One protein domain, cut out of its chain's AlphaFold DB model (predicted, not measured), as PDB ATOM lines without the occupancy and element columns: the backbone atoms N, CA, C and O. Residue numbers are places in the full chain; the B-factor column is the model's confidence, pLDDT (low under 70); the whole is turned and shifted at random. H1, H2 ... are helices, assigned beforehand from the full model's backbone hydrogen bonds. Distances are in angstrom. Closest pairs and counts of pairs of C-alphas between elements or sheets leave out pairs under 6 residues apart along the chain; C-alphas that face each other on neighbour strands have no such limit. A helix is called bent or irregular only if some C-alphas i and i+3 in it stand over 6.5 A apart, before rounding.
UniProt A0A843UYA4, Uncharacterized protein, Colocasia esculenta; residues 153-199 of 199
ATOM      1  N   ASN A 153      25.040  34.051  52.000       84.44
ATOM      2  CA  ASN A 153      23.623  34.447  51.905       84.44
ATOM      3  C   ASN A 153      22.999  34.664  53.293       84.44
ATOM      4  O   ASN A 153      22.220  35.590  53.492       84.44
ATOM      5  N   LYS A 154      23.424  33.864  54.276       88.31
ATOM      6  CA  LYS A 154      23.035  34.005  55.678       88.31
ATOM      7  C   LYS A 154      23.420  35.368  56.264       88.31
ATOM      8  O   LYS A 154      22.585  35.999  56.898       88.31
ATOM      9  N   GLU A 155      24.649  35.830  56.056       90.12
ATOM     10  CA  GLU A 155      25.103  37.145  56.535       90.12
ATOM     11  C   GLU A 155      24.384  38.290  55.819       90.12
ATOM     12  O   GLU A 155      23.974  39.248  56.470       90.12
ATOM     13  N   THR A 156      24.157  38.170  54.508       89.88
ATOM     14  CA  THR A 156      23.398  39.160  53.725       89.88
ATOM     15  C   THR A 156      21.962  39.297  54.230       89.88
ATOM     16  O   THR A 156      21.458  40.412  54.372       89.88
ATOM     17  N   VAL A 157      21.302  38.177  54.538       90.62
ATOM     18  CA  VAL A 157      19.918  38.165  55.036       90.62
ATOM     19  C   VAL A 157      19.837  38.732  56.442       90.62
ATOM     20  O   VAL A 157      18.961  39.549  56.707       90.62
ATOM     21  N   GLU A 158      20.766  38.366  57.328       90.81
ATOM     22  CA  GLU A 158      20.820  38.932  58.681       90.81
ATOM     23  C   GLU A 158      21.087  40.437  58.658       90.81
ATOM     24  O   GLU A 158      20.448  41.193  59.392       90.81
ATOM     25  N   PHE A 159      21.982  40.887  57.781       93.00
ATOM     26  CA  PHE A 159      22.255  42.303  57.583       93.00
ATOM     27  C   PHE A 159      21.011  43.052  57.098       93.00
ATOM     28  O   PHE A 159      20.625  44.050  57.710       93.00
ATOM     29  N   LEU A 160      20.338  42.550  56.060       91.88
ATOM     30  CA  LEU A 160      19.128  43.177  55.531       91.88
ATOM     31  C   LEU A 160      17.992  43.173  56.561       91.88
ATOM     32  O   LEU A 160      17.294  44.170  56.718       91.88
ATOM     33  N   PHE A 161      17.846  42.085  57.314       92.12
ATOM     34  CA  PHE A 161      16.870  41.998  58.393       92.12
ATOM     35  C   PHE A 161      17.161  43.015  59.504       92.12
ATOM     36  O   PHE A 161      16.252  43.684  59.984       92.12
ATOM     37  N   SER A 162      18.433  43.194  59.874       91.00
ATOM     38  CA  SER A 162      18.840  44.190  60.873       91.00
ATOM     39  C   SER A 162      18.639  45.637  60.402       91.00
ATOM     40  O   SER A 162      18.323  46.502  61.216       91.00
ATOM     41  N   MET A 163      18.768  45.891  59.094       93.38
ATOM     42  CA  MET A 163      18.530  47.198  58.469       93.38
ATOM     43  C   MET A 163      17.063  47.628  58.531       93.38
ATOM     44  O   MET A 163      16.778  48.822  58.574       93.38
ATOM     45  N   LEU A 164      16.135  46.669  58.533       91.44
ATOM     46  CA  LEU A 164      14.709  46.964  58.656       91.44
ATOM     47  C   LEU A 164      14.374  47.461  60.067       91.44
ATOM     48  O   LEU A 164      13.548  48.352  60.218       91.44
ATOM     49  N   GLY A 165      15.058  46.959  61.096       87.69
ATOM     50  CA  GLY A 165      14.799  47.334  62.485       87.69
ATOM     51  C   GLY A 165      13.472  46.791  63.029       87.69
ATOM     52  O   GLY A 165      12.757  46.026  62.378       87.69
ATOM     53  N   ASP A 166      13.142  47.173  64.262       88.81
ATOM     54  CA  ASP A 166      11.958  46.664  64.959       88.81
ATOM     55  C   ASP A 166      10.662  47.327  64.457       88.81
ATOM     56  O   ASP A 166      10.587  48.543  64.288       88.81
ATOM     57  N   GLY A 167       9.604  46.527  64.272       85.50
ATOM     58  CA  GLY A 167       8.267  47.005  63.883       85.50
ATOM     59  C   GLY A 167       7.833  46.639  62.461       85.50
ATOM     60  O   GLY A 167       6.671  46.848  62.109       85.50
ATOM     61  N   PHE A 168       8.716  46.031  61.667       83.69
ATOM     62  CA  PHE A 168       8.375  45.480  60.359       83.69
ATOM     63  C   PHE A 168       7.902  44.033  60.489       83.69
ATOM     64  O   PHE A 168       8.530  43.204  61.140       83.69
ATOM     65  N   LYS A 169       6.774  43.719  59.849       88.00
ATOM     66  CA  LYS A 169       6.196  42.370  59.813       88.00
ATOM     67  C   LYS A 169       6.751  41.593  58.614       88.00
ATOM     68  O   LYS A 169       5.993  41.174  57.742       88.00
ATOM     69  N   LEU A 170       8.076  41.497  58.535       87.19
ATOM     70  CA  LEU A 170       8.785  40.763  57.493       87.19
ATOM     71  C   LEU A 170       9.582  39.640  58.147       87.19
ATOM     72  O   LEU A 170      10.296  39.898  59.107       87.19
ATOM     73  N   ASP A 171       9.469  38.423  57.621       90.69
ATOM     74  CA  ASP A 171      10.199  37.261  58.130       90.69
ATOM     75  C   ASP A 171      11.478  37.027  57.318       90.69
ATOM     76  O   ASP A 171      11.507  37.217  56.099       90.69
ATOM     77  N   LYS A 172      12.535  36.550  57.988       89.50
ATOM     78  CA  LYS A 172      13.822  36.210  57.350       89.50
ATOM     79  C   LYS A 172      13.657  35.209  56.205       89.50
ATOM     80  O   LYS A 172      14.362  35.293  55.203       89.50
ATOM     81  N   ASP A 173      12.693  34.301  56.322       91.25
ATOM     82  CA  ASP A 173      12.403  33.293  55.300       91.25
ATOM     83  C   ASP A 173      11.856  33.911  54.010       91.25
ATOM     84  O   ASP A 173      12.190  33.465  52.915       91.25
ATOM     85  N   VAL A 174      11.070  34.986  54.115       90.88
ATOM     86  CA  VAL A 174      10.562  35.712  52.943       90.88
ATOM     87  C   VAL A 174      11.713  36.404  52.217       90.88
ATOM     88  O   VAL A 174      11.784  36.345  50.991       90.88
ATOM     89  N   ILE A 175      12.648  36.996  52.965       91.12
ATOM     90  CA  ILE A 175      13.854  37.617  52.404       91.12
ATOM     91  C   ILE A 175      14.704  36.574  51.668       91.12
ATOM     92  O   ILE A 175      15.094  36.800  50.525       91.12
ATOM     93  N   ASN A 176      14.940  35.415  52.292       90.12
ATOM     94  CA  ASN A 176      15.662  34.303  51.670       90.12
ATOM     95  C   ASN A 176      14.996  33.846  50.367       90.12
ATOM     96  O   ASN A 176      15.664  33.753  49.343       90.12
ATOM     97  N   ASN A 177      13.677  33.638  50.378       90.00
ATOM     98  CA  ASN A 177      12.943  33.196  49.193       90.00
ATOM     99  C   ASN A 177      13.069  34.190  48.029       90.00
ATOM    100  O   ASN A 177      13.229  33.780  46.882       90.00
ATOM    101  N   VAL A 178      13.010  35.496  48.306       90.19
ATOM    102  CA  VAL A 178      13.160  36.526  47.268       90.19
ATOM    103  C   VAL A 178      14.576  36.525  46.697       90.19
ATOM    104  O   VAL A 178      14.739  36.572  45.478       90.19
ATOM    105  N   LEU A 179      15.599  36.424  47.548       89.00
ATOM    106  CA  LEU A 179      16.989  36.339  47.096       89.00
ATOM    107  C   LEU A 179      17.232  35.085  46.251       89.00
ATOM    108  O   LEU A 179      17.854  35.182  45.194       89.00
ATOM    109  N   ASP A 180      16.674  33.945  46.647       88.56
ATOM    110  CA  ASP A 180      16.760  32.705  45.876       88.56
ATOM    111  C   ASP A 180      16.084  32.845  44.506       88.56
ATOM    112  O   ASP A 180      16.660  32.456  43.489       88.56
ATOM    113  N   VAL A 181      14.900  33.465  44.430       90.12
ATOM    114  CA  VAL A 181      14.216  33.729  43.152       90.12
ATOM    115  C   VAL A 181      15.040  34.657  42.259       90.12
ATOM    116  O   VAL A 181      15.138  34.417  41.053       90.12
ATOM    117  N   ILE A 182      15.666  35.691  42.823       88.06
ATOM    118  CA  ILE A 182      16.532  36.613  42.078       88.06
ATOM    119  C   ILE A 182      17.755  35.870  41.530       88.06
ATOM    120  O   ILE A 182      18.057  35.976  40.340       88.06
ATOM    121  N   VAL A 183      18.428  35.067  42.358       87.25
ATOM    122  CA  VAL A 183      19.594  34.273  41.944       87.25
ATOM    123  C   VAL A 183      19.212  33.275  40.849       87.25
ATOM    124  O   VAL A 183      19.901  33.190  39.831       87.25
ATOM    125  N   LEU A 184      18.087  32.572  40.994       85.62
ATOM    126  CA  LEU A 184      17.577  31.652  39.976       85.62
ATOM    127  C   LEU A 184      17.218  32.370  38.671       85.62
ATOM    128  O   LEU A 184      17.499  31.850  37.591       85.62
ATOM    129  N   SER A 185      16.643  33.570  38.752       85.75
ATOM    130  CA  SER A 185      16.302  34.379  37.578       85.75
ATOM    131  C   SER A 185      17.551  34.815  36.813       85.75
ATOM    132  O   SER A 185      17.593  34.711  35.588       85.75
ATOM    133  N   ILE A 186      18.602  35.232  37.527       85.56
ATOM    134  CA  ILE A 186      19.890  35.602  36.927       85.56
ATOM    135  C   ILE A 186      20.568  34.373  36.313       85.56
ATOM    136  O   ILE A 186      21.022  34.437  35.173       85.56
ATOM    137  N   LEU A 187      20.590  33.234  37.011       85.38
ATOM    138  CA  LEU A 187      21.139  31.986  36.470       85.38
ATOM    139  C   LEU A 187      20.393  31.539  35.212       85.38
ATOM    140  O   LEU A 187      21.027  31.186  34.221       85.38
ATOM    141  N   LYS A 188      19.058  31.610  35.207       83.19
ATOM    142  CA  LYS A 188      18.242  31.304  34.028       83.19
ATOM    143  C   LYS A 188      18.561  32.249  32.869       83.19
ATOM    144  O   LYS A 188      18.780  31.777  31.760       83.19
ATOM    145  N   LEU A 189      18.684  33.551  33.124       82.38
ATOM    146  CA  LEU A 189      19.066  34.536  32.106       82.38
ATOM    147  C   LEU A 189      20.460  34.262  31.517       82.38
ATOM    148  O   LEU A 189      20.661  34.421  30.315       82.38
ATOM    149  N   VAL A 190      21.416  33.845  32.349       82.62
ATOM    150  CA  VAL A 190      22.790  33.525  31.934       82.62
ATOM    151  C   VAL A 190      22.852  32.208  31.152       82.62
ATOM    152  O   VAL A 190      23.563  32.128  30.155       82.62
ATOM    153  N   ILE A 191      22.089  31.190  31.561       81.19
ATOM    154  CA  ILE A 191      22.065  29.862  30.922       81.19
ATOM    155  C   ILE A 191      21.230  29.850  29.634       81.19
ATOM    156  O   ILE A 191      21.494  29.043  28.748       81.19
ATOM    157  N   GLU A 192      20.241  30.735  29.499       68.62
ATOM    158  CA  GLU A 192      19.349  30.796  28.331       68.62
ATOM    159  C   GLU A 192      19.882  31.723  27.219       68.62
ATOM    160  O   GLU A 192      19.530  31.562  26.052       68.62
ATOM    161  N   LYS A 193      20.830  32.622  27.532       63.56
ATOM    162  CA  LYS A 193      21.502  33.497  26.551       63.56
ATOM    163  C   LYS A 193      22.785  32.987  25.848       63.56
ATOM    164  O   LYS A 193      23.268  33.732  24.994       63.56
ATOM    165  N   PRO A 194      23.358  31.780  26.058       59.88
ATOM    166  CA  PRO A 194      24.595  31.392  25.375       59.88
ATOM    167  C   PRO A 194      24.395  31.088  23.880       59.88
ATOM    168  O   PRO A 194      25.374  30.929  23.157       59.88
ATOM    169  N   VAL A 195      23.151  31.035  23.385       58.19
ATOM    170  CA  VAL A 195      22.853  30.705  21.980       58.19
ATOM    171  C   VAL A 195      23.097  31.888  21.025       58.19
ATOM    172  O   VAL A 195      23.276  31.678  19.831       58.19
ATOM    173  N   PHE A 196      23.192  33.125  21.526       57.00
ATOM    174  CA  PHE A 196      23.370  34.319  20.681       57.00
ATOM    175  C   PHE A 196      24.832  34.713  20.402       57.00
ATOM    176  O   PHE A 196      25.066  35.725  19.750       57.00
ATOM    177  N   LEU A 197      25.820  33.933  20.862       56.75
ATOM    178  CA  LEU A 197      27.254  34.235  20.685       56.75
ATOM    179  C   LEU A 197      27.982  33.338  19.662       56.75
ATOM    180  O   LEU A 197      29.201  33.422  19.554       56.75
ATOM    181  N   PHE A 198      27.266  32.500  18.899       56.03
ATOM    182  CA  PHE A 198      27.861  31.567  17.920       56.03
ATOM    183  C   PHE A 198      27.380  31.728  16.461       56.03
ATOM    184  O   PHE A 198      27.580  30.811  15.663       56.03
ATOM    185  N   LEU A 199      26.792  32.869  16.086       52.53
ATOM    186  CA  LEU A 199      26.421  33.182  14.695       52.53
ATOM    187  C   LEU A 199      27.091  34.464  14.202       52.53
ATOM    188  O   LEU A 199      27.004  35.478  14.929       52.53
TER     189      LEU A 199
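This is residues 153 to 199 of the 199 residues of an uncharacterized protein of Colocasia esculenta (UniProt A0A843UYA4). One long helix, H2, makes most of the length, with the shorter H1 folded back at a slant over its first turns, residues 172 to 176, and the one-turn H3 at its far end. Residues 162 to 169, of which 162 to 164 belong to H1, stick out at one end, and residues 181 to 199, of which 181 to 192 belong to H2 and 194 to 197 to H3, form a long free arm at the other. The printed part has 47 residues with three named helices, in the order H1, H2, H3, and no named strand; the class is all helix. The whole is extended, with a radius of gyration of the C-alphas of 15.8 A and spans of 54 by 16 by 13 A.

H2, residues 172 to 192, measures 30.0 A from C-alpha 172 at (13.822, 36.210, 57.350) to C-alpha 192 at (19.349, 30.796, 28.331). H1, residues 153 to 164, measures 16.8 A and begins with C-alpha 153 at (23.623, 34.447, 51.905). H3, residues 194 to 197, is neither bent nor irregular, but only just: C-alphas 194 and 197 are 6.1 A apart.

H2 touches H1 with residues 172 to 176 alone; the closest C-alphas of the two, those of Lys 172 and Phe 161, are 6.6 A apart. They run opposite ways at a steep tilt of 53 degrees. H2 and H3 meet only through their link. H1 and H3 are apart. In H1 and H2 every O i to N i+4 pair is within hydrogen-bond range; H3 is too short for such a pair.

The C-alphas farthest apart, those of Gly 167 and Leu 199, the chain's last residue, are 54.2 A apart. The printed part has no cut. The link from H1 to H2 is short and that from H2 to H3 tight. The mean pLDDT of the printed part is 83.4, with residues 192 to 199 under 70.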